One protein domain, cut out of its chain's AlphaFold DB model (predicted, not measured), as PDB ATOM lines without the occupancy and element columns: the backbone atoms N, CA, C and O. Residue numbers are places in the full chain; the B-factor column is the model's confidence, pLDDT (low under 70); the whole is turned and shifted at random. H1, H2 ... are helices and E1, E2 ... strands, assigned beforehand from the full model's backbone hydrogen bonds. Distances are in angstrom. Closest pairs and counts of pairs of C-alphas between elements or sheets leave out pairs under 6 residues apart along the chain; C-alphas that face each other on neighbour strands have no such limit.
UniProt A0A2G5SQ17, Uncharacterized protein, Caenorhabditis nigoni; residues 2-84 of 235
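Overview. This is residues 2 to 84 of the 235 residues of an uncharacterized protein of Caenorhabditis nigoni (UniProt A0A2G5SQ17). What is the main picture? One twisted sheet of five strands makes a wall, with the longer helix H2 packed over one face of it, along E2 and E1, and the short helix H1 following directly on strand E4 and only grazing the sheet. A long link, residues 31 to 44, joins E3 to the edge strand E4, and after H2 the printed part comes back to the sheet as E5 at the opposite edge. How is it made up? The printed part has 83 residues with five named strands and two named helices, in the order E1, E2, E3, E4, H1, H2, E5; the class is mixed, helices and strands. The sheet is mixed, in the order E4, E3, E2, E1, E5. The whole is compact, with a radius of gyration of the C-alphas of 12.5 A, and rounded, with spans of 38 by 30 by 25 A.

Along the chain. Where are the strands of the sheet? From edge to edge they are E4, residues 45 to 50, 16.6 A from first to last C-alpha; E3, residues 25 to 30, 16.4 A; E2, residues 16 to 22, 18.1 A; E1, residues 3 to 8, 16.2 A; and E5, residues 81 to 84, 10.2 A. E1 begins at C-alpha 3, at (-50.927, 53.743, 151.299), and E5 ends at C-alpha 84, at (-58.831, 61.462, 151.994). Where are the helices? H2 holds residues 65 to 76 and is 16.2 A long, with C-alpha 65 at (-48.196, 72.585, 143.662). H1 holds residues 51 to 57 and is 10.5 A long.

Arrangement. How do the strands pair? E1, E2 and E3 form a meander, each strand the antiparallel neighbour of the one before, and both E1 and E2 and E2 and E3 are hairpins. Between E1 and E2 the pair N 5 and O 18, 2.9 A, is within hydrogen-bond range, and between E2 and E3 the pair N 19 and O 27, 2.8 A. How do the edge strands join? E4 is parallel to E3 at 21 degrees, with N 28 and O 47 within hydrogen-bond range at 2.9 A, and E5 is parallel to E1 at 1 degree, with N 6 and O 83 at 2.9 A. E4 and E5 are apart. How do the helices stand to the sheet? H2 is on the sheet at a height of 10.3 A over it, over E2 and E1, and runs along the strands, its line at 12 degrees to that of E2 on the local plane. H1 is on the sheet but only grazes it, with residues 51 to 54; the closest C-alphas of E3 and H1 are those of Leu 30 and Val 51, 6.1 A apart. How do the helices stand to each other, and how are their backbones? H1 and H2 touch, H2 with residues 65 to 69 alone; their closest C-alphas are those of Ile 55 and Pro 65, 6.3 A apart, and they run the same way at a steep tilt of 59 degrees. In H2 every O i to N i+4 pair is within hydrogen-bond range; in H1 1 of 3 is, beside 2 of 4 O i to N i+3 pairs.

Size, cuts and confidence. How large is it? The two C-alphas farthest apart are those of Lys 43 and Pro 61, at 38.1 A, and those of Thr 2 and Val 84, the first and last printed, are 14.9 A apart. Is there a cut, and which links are long? The printed part has no cut, and the link from E3 to E4, 14 residues, is long. Where is confidence low? The mean pLDDT of the printed part is 85.6, and 11 residues are under 70: residues 23 to 24 and 38 to 46, of which 45 to 46 belong to E4.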
ATOM      1  N   THR A   2     -48.115  49.935 150.676       88.31
ATOM      2  CA  THR A   2     -48.005  51.384 150.524       88.31
ATOM      3  C   THR A   2     -49.385  52.017 150.419       88.31
ATOM      4  O   THR A   2     -50.183  51.601 149.577       88.31
ATOM      5  N   GLU A   3     -49.660  53.003 151.266       93.44
ATOM      6  CA  GLU A   3     -50.927  53.743 151.299       93.44
ATOM      7  C   GLU A   3     -50.654  55.243 151.188       93.44
ATOM      8  O   GLU A   3     -49.656  55.729 151.723       93.44
ATOM      9  N   LEU A   4     -51.542  55.946 150.486       95.50
ATOM     10  CA  LEU A   4     -51.543  57.400 150.350       95.50
ATOM     11  C   LEU A   4     -52.755  57.948 151.103       95.50
ATOM     12  O   LEU A   4     -53.882  57.568 150.786       95.50
ATOM     13  N   ASN A   5     -52.541  58.843 152.061       96.25
ATOM     14  CA  ASN A   5     -53.617  59.521 152.777       96.25
ATOM     15  C   ASN A   5     -53.445  61.039 152.675       96.25
ATOM     16  O   ASN A   5     -52.391  61.551 153.038       96.25
ATOM     17  N   VAL A   6     -54.459  61.755 152.195       97.12
ATOM     18  CA  VAL A   6     -54.508  63.221 152.256       97.12
ATOM     19  C   VAL A   6     -55.338  63.607 153.469       97.12
ATOM     20  O   VAL A   6     -56.537  63.358 153.498       97.12
ATOM     21  N   GLU A   7     -54.714  64.214 154.470       96.00
ATOM     22  CA  GLU A   7     -55.391  64.648 155.688       96.00
ATOM     23  C   GLU A   7     -55.628  66.155 155.659       96.00
ATOM     24  O   GLU A   7     -54.677  66.939 155.713       96.00
ATOM     25  N   LEU A   8     -56.897  66.549 155.632       94.81
ATOM     26  CA  LEU A   8     -57.349  67.922 155.798       94.81
ATOM     27  C   LEU A   8     -57.759  68.132 157.251       94.81
ATOM     28  O   LEU A   8     -58.763  67.592 157.719       94.81
ATOM     29  N   LYS A   9     -56.963  68.891 157.994       92.56
ATOM     30  CA  LYS A   9     -57.174  69.119 159.427       92.56
ATOM     31  C   LYS A   9     -58.089  70.313 159.650       92.56
ATOM     32  O   LYS A   9     -58.317  71.107 158.753       92.56
ATOM     33  N   SER A  10     -58.603  70.459 160.872       89.56
ATOM     34  CA  SER A  10     -59.432  71.616 161.248       89.56
ATOM     35  C   SER A  10     -58.740  72.960 160.997       89.56
ATOM     36  O   SER A  10     -59.385  73.931 160.619       89.56
ATOM     37  N   ASP A  11     -57.420  72.976 161.160       88.69
ATOM     38  CA  ASP A  11     -56.514  74.054 160.784       88.69
ATOM     39  C   ASP A  11     -55.793  73.666 159.487       88.69
ATOM     40  O   ASP A  11     -54.972  72.744 159.491       88.69
ATOM     41  N   SER A  12     -56.092  74.372 158.394       88.38
ATOM     42  CA  SER A  12     -55.571  74.064 157.055       88.38
ATOM     43  C   SER A  12     -54.049  74.186 156.947       88.38
ATOM     44  O   SER A  12     -53.437  73.569 156.077       88.38
ATOM     45  N   THR A  13     -53.392  74.905 157.866       88.31
ATOM     46  CA  THR A  13     -51.920  74.962 157.914       88.31
ATOM     47  C   THR A  13     -51.285  73.615 158.266       88.31
ATOM     48  O   THR A  13     -50.089  73.404 158.052       88.31
ATOM     49  N   LYS A  14     -52.088  72.684 158.793       90.25
ATOM     50  CA  LYS A  14     -51.675  71.334 159.191       90.25
ATOM     51  C   LYS A  14     -52.051  70.271 158.169       90.25
ATOM     52  O   LYS A  14     -51.757  69.096 158.421       90.25
ATOM     53  N   ASP A  15     -52.671  70.664 157.059       93.94
ATOM     54  CA  ASP A  15     -53.007  69.756 155.972       93.94
ATOM     55  C   ASP A  15     -51.742  69.072 155.462       93.94
ATOM     56  O   ASP A  15     -50.682  69.692 155.299       93.94
ATOM     57  N   CYS A  16     -51.832  67.766 155.248       95.06
ATOM     58  CA  CYS A  16     -50.666  66.983 154.878       95.06
ATOM     59  C   CYS A  16     -51.018  65.748 154.057       95.06
ATOM     60  O   CYS A  16     -52.144  65.262 154.067       95.06
ATOM     61  N   ILE A  17     -50.015  65.226 153.364       95.50
ATOM     62  CA  ILE A  17     -50.037  63.895 152.772       95.50
ATOM     63  C   ILE A  17     -49.254  62.974 153.698       95.50
ATOM     64  O   ILE A  17     -48.112  63.277 154.044       95.50
ATOM     65  N   LEU A  18     -49.838  61.839 154.056       93.50
ATOM     66  CA  LEU A  18     -49.158  60.745 154.728       93.50
ATOM     67  C   LEU A  18     -48.951  59.596 153.749       93.50
ATOM     68  O   LEU A  18     -49.892  59.118 153.111       93.50
ATOM     69  N   ILE A  19     -47.708  59.141 153.649       91.62
ATOM     70  CA  ILE A  19     -47.335  57.945 152.902       91.62
ATOM     71  C   ILE A  19     -46.907  56.885 153.907       91.62
ATOM     72  O   ILE A  19     -45.868  56.995 154.564       91.62
ATOM     73  N   TYR A  20     -47.697  55.824 154.012       86.06
ATOM     74  CA  TYR A  20     -47.375  54.688 154.867       86.06
ATOM     75  C   TYR A  20     -46.677  53.624 154.043       86.06
ATOM     76  O   TYR A  20     -47.271  53.085 153.120       86.06
ATOM     77  N   LYS A  21     -45.437  53.260 154.384       76.12
ATOM     78  CA  LYS A  21     -44.742  52.126 153.738       76.12
ATOM     79  C   LYS A  21     -45.020  50.808 154.468       76.12
ATOM     80  O   LYS A  21     -45.150  49.735 153.859       76.12
ATOM     81  N   ASN A  22     -45.094  50.880 155.797       71.69
ATOM     82  CA  ASN A  22     -45.427  49.797 156.723       71.69
ATOM     83  C   ASN A  22     -45.888  50.387 158.074       71.69
ATOM     84  O   ASN A  22     -45.902  51.600 158.244       71.69
ATOM     85  N   LYS A  23     -46.212  49.537 159.062       68.06
ATOM     86  CA  LYS A  23     -46.690  49.970 160.395       68.06
ATOM     87  C   LYS A  23     -45.721  50.883 161.171       68.06
ATOM     88  O   LYS A  23     -46.112  51.450 162.186       68.06
ATOM     89  N   THR A  24     -44.468  50.993 160.735       68.69
ATOM     90  CA  THR A  24     -43.374  51.654 161.466       68.69
ATOM     91  C   THR A  24     -42.726  52.817 160.708       68.69
ATOM     92  O   THR A  24     -41.847  53.472 161.263       68.69
ATOM     93  N   SER A  25     -43.126  53.065 159.457       77.06
ATOM     94  CA  SER A  25     -42.514  54.058 158.567       77.06
ATOM     95  C   SER A  25     -43.601  54.888 157.902       77.06
ATOM     96  O   SER A  25     -44.431  54.352 157.162       77.06
ATOM     97  N   GLU A  26     -43.546  56.185 158.165       84.75
ATOM     98  CA  GLU A  26     -44.534  57.181 157.773       84.75
ATOM     99  C   GLU A  26     -43.773  58.392 157.232       84.75
ATOM    100  O   GLU A  26     -42.912  58.939 157.916       84.75
ATOM    101  N   GLU A  27     -44.047  58.788 155.996       88.25
ATOM    102  CA  GLU A  27     -43.548  60.056 155.460       88.25
ATOM    103  C   GLU A  27     -44.691  61.058 155.470       88.25
ATOM    104  O   GLU A  27     -45.786  60.752 154.995       88.25
ATOM    105  N   ARG A  28     -44.440  62.245 156.021       91.81
ATOM    106  CA  ARG A  28     -45.433  63.308 156.137       91.81
ATOM    107  C   ARG A  28     -45.008  64.497 155.294       91.81
ATOM    108  O   ARG A  28     -43.923  65.037 155.483       91.81
ATOM    109  N   ILE A  29     -45.864  64.924 154.379       93.06
ATOM    110  CA  ILE A  29     -45.614  66.071 153.508       93.06
ATOM    111  C   ILE A  29     -46.635  67.149 153.839       93.06
ATOM    112  O   ILE A  29     -47.822  66.967 153.592       93.06
ATOM    113  N   LEU A  30     -46.187  68.265 154.399       93.69
ATOM    114  CA  LEU A  30     -47.049  69.396 154.724       93.69
ATOM    115  C   LEU A  30     -47.420  70.146 153.439       93.69
ATOM    116  O   LEU A  30     -46.557  70.416 152.594       93.69
ATOM    117  N   LEU A  31     -48.711  70.450 153.295       92.69
ATOM    118  CA  LEU A  31     -49.282  71.053 152.089       92.69
ATOM    119  C   LEU A  31     -49.328  72.581 152.136       92.69
ATOM    120  O   LEU A  31     -49.400  73.211 151.085       92.69
ATOM    121  N   HIS A  32     -49.285  73.174 153.326       88.31
ATOM    122  CA  HIS A  32     -49.285  74.623 153.480       88.31
ATOM    123  C   HIS A  32     -47.865  75.193 153.346       88.31
ATOM    124  O   HIS A  32     -46.913  74.627 153.882       88.31
ATOM    125  N   GLU A  33     -47.713  76.328 152.659       79.25
ATOM    126  CA  GLU A  33     -46.399  76.938 152.397       79.25
ATOM    127  C   GLU A  33     -45.700  77.401 153.682       79.25
ATOM    128  O   GLU A  33     -44.510  77.157 153.864       79.25
ATOM    129  N   ASP A  34     -46.463  77.986 154.608       80.62
ATOM    130  CA  ASP A  34     -45.962  78.429 155.918       80.62
ATOM    131  C   ASP A  34     -45.839  77.310 156.965       80.62
ATOM    132  O   ASP A  34     -45.533  77.576 158.135       80.62
ATOM    133  N   ALA A  35     -46.108  76.055 156.589       80.69
ATOM    134  CA  ALA A  35     -46.013  74.951 157.528       80.69
ATOM    135  C   ALA A  35     -44.564  74.771 158.000       80.69
ATOM    136  O   ALA A  35     -43.612  74.819 157.220       80.69
ATOM    137  N   LYS A  36     -44.392  74.536 159.301       74.94
ATOM    138  CA  LYS A  36     -43.079  74.282 159.899       74.94
ATOM    139  C   LYS A  36     -42.982  72.818 160.305       74.94
ATOM    140  O   LYS A  36     -43.881  72.354 161.007       74.94
ATOM    141  N   PRO A  37     -41.906  72.115 159.914       71.94
ATOM    142  CA  PRO A  37     -41.623  70.799 160.452       71.94
ATOM    143  C   PRO A  37     -41.536  70.865 161.980       71.94
ATOM    144  O   PRO A  37     -40.889  71.754 162.538       71.94
ATOM    145  N   SER A  38     -42.212  69.945 162.643       69.31
ATOM    146  CA  SER A  38     -42.081  69.689 164.070       69.31
ATOM    147  C   SER A  38     -40.844  68.831 164.355       69.31
ATOM    148  O   SER A  38     -40.360  68.105 163.485       69.31
ATOM    149  N   GLU A  39     -40.296  68.937 165.569       58.22
ATOM    150  CA  GLU A  39     -39.161  68.106 165.990       58.22
ATOM    151  C   GLU A  39     -39.528  66.611 165.953       58.22
ATOM    152  O   GLU A  39     -40.647  66.225 166.302       58.22
ATOM    153  N   GLU A  40     -38.579  65.771 165.516       55.72
ATOM    154  CA  GLU A  40     -38.778  64.333 165.288       55.72
ATOM    155  C   GLU A  40     -39.452  63.633 166.477       55.72
ATOM    156  O   GLU A  40     -38.944  63.585 167.601       55.72
ATOM    157  N   ASN A  41     -40.601  63.014 166.211       53.47
ATOM    158  CA  ASN A  41     -41.330  62.256 167.214       53.47
ATOM    159  C   ASN A  41     -40.692  60.867 167.381       53.47
ATOM    160  O   ASN A  41     -40.867  59.981 166.552       53.47
ATOM    161  N   THR A  42     -39.969  60.644 168.480       51.19
ATOM    162  CA  THR A  42     -39.108  59.461 168.719       51.19
ATOM    163  C   THR A  42     -39.806  58.090 168.695       51.19
ATOM    164  O   THR A  42     -39.134  57.057 168.716       51.19
ATOM    165  N   LYS A  43     -41.145  58.038 168.641       57.91
ATOM    166  CA  LYS A  43     -41.929  56.787 168.631       57.91
ATOM    167  C   LYS A  43     -42.143  56.184 167.237       57.91
ATOM    168  O   LYS A  43     -42.431  54.991 167.146       57.91
ATOM    169  N   LYS A  44     -42.006  56.966 166.163       60.66
ATOM    170  CA  LYS A  44     -42.105  56.519 164.763       60.66
ATOM    171  C   LYS A  44     -41.011  57.203 163.949       60.66
ATOM    172  O   LYS A  44     -40.685  58.351 164.208       60.66
ATOM    173  N   ARG A  45     -40.455  56.525 162.940       58.50
ATOM    174  CA  ARG A  45     -39.621  57.217 161.946       58.50
ATOM    175  C   ARG A  45     -40.546  58.035 161.052       58.50
ATOM    176  O   ARG A  45     -41.027  57.514 160.048       58.50
ATOM    177  N   THR A  46     -40.824  59.260 161.483       64.81
ATOM    178  CA  THR A  46     -41.591  60.245 160.727       64.81
ATOM    179  C   THR A  46     -40.620  61.269 160.165       64.81
ATOM    180  O   THR A  46     -39.980  61.989 160.924       64.81
ATOM    181  N   SER A  47     -40.495  61.322 158.840       75.88
ATOM    182  CA  SER A  47     -39.802  62.416 158.156       75.88
ATOM    183  C   SER A  47     -40.830  63.431 157.677       75.88
ATOM    184  O   SER A  47     -41.773  63.057 156.975       75.88
ATOM    185  N   GLU A  48     -40.637  64.700 158.029       82.25
ATOM    186  CA  GLU A  48     -41.498  65.792 157.580       82.25
ATOM    187  C   GLU A  48     -40.864  66.548 156.407       82.25
ATOM    188  O   GLU A  48     -39.711  66.979 156.459       82.25
ATOM    189  N   LEU A  49     -41.630  66.696 155.331       85.19
ATOM    190  CA  LEU A  49     -41.246  67.367 154.093       85.19
ATOM    191  C   LEU A  49     -42.247  68.485 153.788       85.19
ATOM    192  O   LEU A  49     -43.390  68.446 154.230       85.19
ATOM    193  N   LEU A  50     -41.831  69.474 153.001       88.00
ATOM    194  CA  LEU A  50     -42.708  70.552 152.536       88.00
ATOM    195  C   LEU A  50     -43.005  70.375 151.050       88.00
ATOM    196  O   LEU A  50     -42.075  70.139 150.268       88.00
ATOM    197  N   VAL A  51     -44.263  70.576 150.645       88.19
ATOM    198  CA  VAL A  51     -44.662  70.550 149.227       88.19
ATOM    199  C   VAL A  51     -43.792  71.486 148.377       88.19
ATOM    200  O   VAL A  51     -43.288  71.081 147.329       88.19
ATOM    201  N   ALA A  52     -43.496  72.687 148.885       86.50
ATOM    202  CA  ALA A  52     -42.679  73.693 148.208       86.50
ATOM    203  C   ALA A  52     -41.233  73.236 147.938       86.50
ATOM    204  O   ALA A  52     -40.593  73.704 146.996       86.50
ATOM    205  N   ASN A  53     -40.699  72.311 148.742       87.38
ATOM    206  CA  ASN A  53     -39.365  71.754 148.519       87.38
ATOM    207  C   ASN A  53     -39.390  70.630 147.485       87.38
ATOM    208  O   ASN A  53     -38.500  70.561 146.641       87.38
ATOM    209  N   LEU A  54     -40.416  69.781 147.521       88.50
ATOM    210  CA  LEU A  54     -40.541  68.654 146.599       88.50
ATOM    211  C   LEU A  54     -40.874  69.111 145.180       88.50
ATOM    212  O   LEU A  54     -40.318  68.584 144.215       88.50
ATOM    213  N   ILE A  55     -41.722  70.133 145.040       90.06
ATOM    214  CA  ILE A  55     -42.215  70.554 143.729       90.06
ATOM    215  C   ILE A  55     -41.128  71.147 142.827       90.06
ATOM    216  O   ILE A  55     -41.208  71.020 141.609       90.06
ATOM    217  N   LYS A  56     -40.040  71.681 143.402       88.69
ATOM    218  CA  LYS A  56     -38.858  72.162 142.655       88.69
ATOM    219  C   LYS A  56     -38.229  71.082 141.768       88.69
ATOM    220  O   LYS A  56     -37.500  71.398 140.830       88.69
ATOM    221  N   HIS A  57     -38.499  69.814 142.070       88.50
ATOM    222  CA  HIS A  57     -37.959  68.657 141.369       88.50
ATOM    223  C   HIS A  57     -38.997  67.945 140.488       88.50
ATOM    224  O   HIS A  57     -38.671  66.947 139.848       88.50
ATOM    225  N   ILE A  58     -40.231  68.455 140.422       89.38
ATOM    226  CA  ILE A  58     -41.339  67.848 139.685       89.38
ATOM    227  C   ILE A  58     -41.715  68.765 138.520       89.38
ATOM    228  O   ILE A  58     -42.105  69.912 138.705       89.38
ATOM    229  N   LYS A  59     -41.629  68.245 137.290       87.50
ATOM    230  CA  LYS A  59     -42.227  68.903 136.120       87.50
ATOM    231  C   LYS A  59     -43.693  68.507 136.041       87.50
ATOM    232  O   LYS A  59     -43.993  67.323 135.899       87.50
ATOM    233  N   SER A  60     -44.579  69.490 136.116       87.31
ATOM    234  CA  SER A  60     -46.018  69.280 136.182       87.31
ATOM    235  C   SER A  60     -46.759  70.293 135.304       87.31
ATOM    236  O   SER A  60     -46.310  71.436 135.221       87.31
ATOM    237  N   PRO A  61     -47.855  69.891 134.631       88.88
ATOM    238  CA  PRO A  61     -48.727  70.815 133.915       88.88
ATOM    239  C   PRO A  61     -49.738  71.525 134.830       88.88
ATOM    240  O   PRO A  61     -50.421  72.426 134.357       88.88
ATOM    241  N   TYR A  62     -49.872  71.107 136.094       89.44
ATOM    242  CA  TYR A  62     -50.847  71.673 137.029       89.44
ATOM    243  C   TYR A  62     -50.288  72.932 137.699       89.44
ATOM    244  O   TYR A  62     -49.122  72.960 138.097       89.44
ATOM    245  N   GLU A  63     -51.121  73.965 137.825       88.75
ATOM    246  CA  GLU A  63     -50.734  75.239 138.445       88.75
ATOM    247  C   GLU A  63     -50.580  75.106 139.966       88.75
ATOM    248  O   GLU A  63     -49.653  75.674 140.544       88.75
ATOM    249  N   ASP A  64     -51.447  74.319 140.614       91.25
ATOM    250  CA  ASP A  64     -51.373  74.098 142.055       91.25
ATOM    251  C   ASP A  64     -50.240  73.102 142.394       91.25
ATOM    252  O   ASP A  64     -50.202  71.973 141.871       91.25
ATOM    253  N   PRO A  65     -49.290  73.470 143.278       91.75
ATOM    254  CA  PRO A  65     -48.196  72.585 143.662       91.75
ATOM    255  C   PRO A  65     -48.683  71.341 144.422       91.75
ATOM    256  O   PRO A  65     -48.046  70.288 144.348       91.75
ATOM    257  N   ARG A  66     -49.820  71.420 145.123       93.88
ATOM    258  CA  ARG A  66     -50.411  70.299 145.868       93.88
ATOM    259  C   ARG A  66     -50.983  69.266 144.900       93.88
ATOM    260  O   ARG A  66     -50.644  68.089 145.008       93.88
ATOM    261  N   GLU A  67     -51.757  69.706 143.905       94.50
ATOM    262  CA  GLU A  67     -52.274  68.841 142.829       94.50
ATOM    263  C   GLU A  67     -51.134  68.172 142.058       94.50
ATOM    264  O   GLU A  67     -51.111  66.949 141.889       94.50
ATOM    265  N   SER A  68     -50.134  68.966 141.670       93.88
ATOM    266  CA  SER A  68     -48.942  68.484 140.973       93.88
ATOM    267  C   SER A  68     -48.223  67.370 141.731       93.88
ATOM    268  O   SER A  68     -47.842  66.353 141.144       93.88
ATOM    269  N   LEU A  69     -48.032  67.554 143.039       94.50
ATOM    270  CA  LEU A  69     -47.390  66.561 143.887       94.50
ATOM    271  C   LEU A  69     -48.238  65.289 143.988       94.50
ATOM    272  O   LEU A  69     -47.695  64.199 143.812       94.50
ATOM    273  N   ILE A  70     -49.544  65.403 144.240       94.81
ATOM    274  CA  ILE A  70     -50.424  64.235 144.387       94.81
ATOM    275  C   ILE A  70     -50.440  63.411 143.095       94.81
ATOM    276  O   ILE A  70     -50.231  62.196 143.140       94.81
ATOM    277  N   HIS A  71     -50.586  64.057 141.937       94.25
ATOM    278  CA  HIS A  71     -50.509  63.374 140.647       94.25
ATOM    279  C   HIS A  71     -49.156  62.700 140.420       94.25
ATOM    280  O   HIS A  71     -49.107  61.560 139.950       94.25
ATOM    281  N   HIS A  72     -48.057  63.374 140.765       94.31
ATOM    282  CA  HIS A  72     -46.729  62.783 140.667       94.31
ATOM    283  C   HIS A  72     -46.605  61.535 141.547       94.31
ATOM    284  O   HIS A  72     -46.170  60.492 141.063       94.31
ATOM    285  N   LEU A  73     -47.035  61.605 142.810       93.62
ATOM    286  CA  LEU A  73     -47.012  60.469 143.731       93.62
ATOM    287  C   LEU A  73     -47.829  59.297 143.181       93.62
ATOM    288  O   LEU A  73     -47.314  58.185 143.097       93.62
ATOM    289  N   MET A  74     -49.074  59.542 142.763       92.69
ATOM    290  CA  MET A  74     -49.961  58.504 142.229       92.69
ATOM    291  C   MET A  74     -49.447  57.864 140.934       92.69
ATOM    292  O   MET A  74     -49.790  56.719 140.651       92.69
ATOM    293  N   ARG A  75     -48.654  58.589 140.136       92.12
ATOM    294  CA  ARG A  75     -48.025  58.066 138.914       92.12
ATOM    295  C   ARG A  75     -46.750  57.280 139.205       92.12
ATOM    296  O   ARG A  75     -46.445  56.331 138.487       92.12
ATOM    297  N   THR A  76     -45.983  57.712 140.198       91.81
ATOM    298  CA  THR A  76     -44.672  57.139 140.523       91.81
ATOM    299  C   THR A  76     -44.796  55.878 141.374       91.81
ATOM    300  O   THR A  76     -43.992  54.959 141.221       91.81
ATOM    301  N   PHE A  77     -45.793  55.815 142.258       91.00
ATOM    302  CA  PHE A  77     -45.956  54.722 143.211       91.00
ATOM    303  C   PHE A  77     -47.268  53.970 143.004       91.00
ATOM    304  O   PHE A  77     -48.330  54.559 142.811       91.00
ATOM    305  N   GLU A  78     -47.202  52.647 143.131       90.62
ATOM    306  CA  GLU A  78     -48.386  51.799 143.211       90.62
ATOM    307  C   GLU A  78     -48.904  51.788 144.657       90.62
ATOM    308  O   GLU A  78     -48.357  51.124 145.544       90.62
ATOM    309  N   PHE A  79     -49.949  52.576 144.907       92.62
ATOM    310  CA  PHE A  79     -50.655  52.585 146.184       92.62
ATOM    311  C   PHE A  79     -51.780  51.566 146.164       92.62
ATOM    312  O   PHE A  79     -52.573  51.536 145.224       92.62
ATOM    313  N   LYS A  80     -51.882  50.768 147.228       92.31
ATOM    314  CA  LYS A  80     -53.005  49.837 147.371       92.31
ATOM    315  C   LYS A  80     -54.297  50.564 147.733       92.31
ATOM    316  O   LYS A  80     -55.355  50.165 147.271       92.31
ATOM    317  N   ASN A  81     -54.180  51.569 148.597       92.00
ATOM    318  CA  ASN A  81     -55.289  52.377 149.077       92.00
ATOM    319  C   ASN A  81     -54.907  53.853 148.971       92.00
ATOM    320  O   ASN A  81     -53.799  54.242 149.367       92.00
ATOM    321  N   LYS A  82     -55.842  54.655 148.472       95.38
ATOM    322  CA  LYS A  82     -55.773  56.111 148.405       95.38
ATOM    323  C   LYS A  82     -56.965  56.672 149.167       95.38
ATOM    324  O   LYS A  82     -58.110  56.452 148.772       95.38
ATOM    325  N   THR A  83     -56.690  57.404 150.235       96.75
ATOM    326  CA  THR A  83     -57.714  57.923 151.143       96.75
ATOM    327  C   THR A  83     -57.617  59.440 151.266       96.75
ATOM    328  O   THR A  83     -56.524  60.003 151.183       96.75
ATOM    329  N   VAL A  84     -58.758  60.088 151.483       97.19
ATOM    330  CA  VAL A  84     -58.831  61.462 151.994       97.19
ATOM    331  C   VAL A  84     -59.502  61.440 153.365       97.19
ATOM    332  O   VAL A  84     -60.562  60.836 153.516       97.19
TER     333      VAL A  84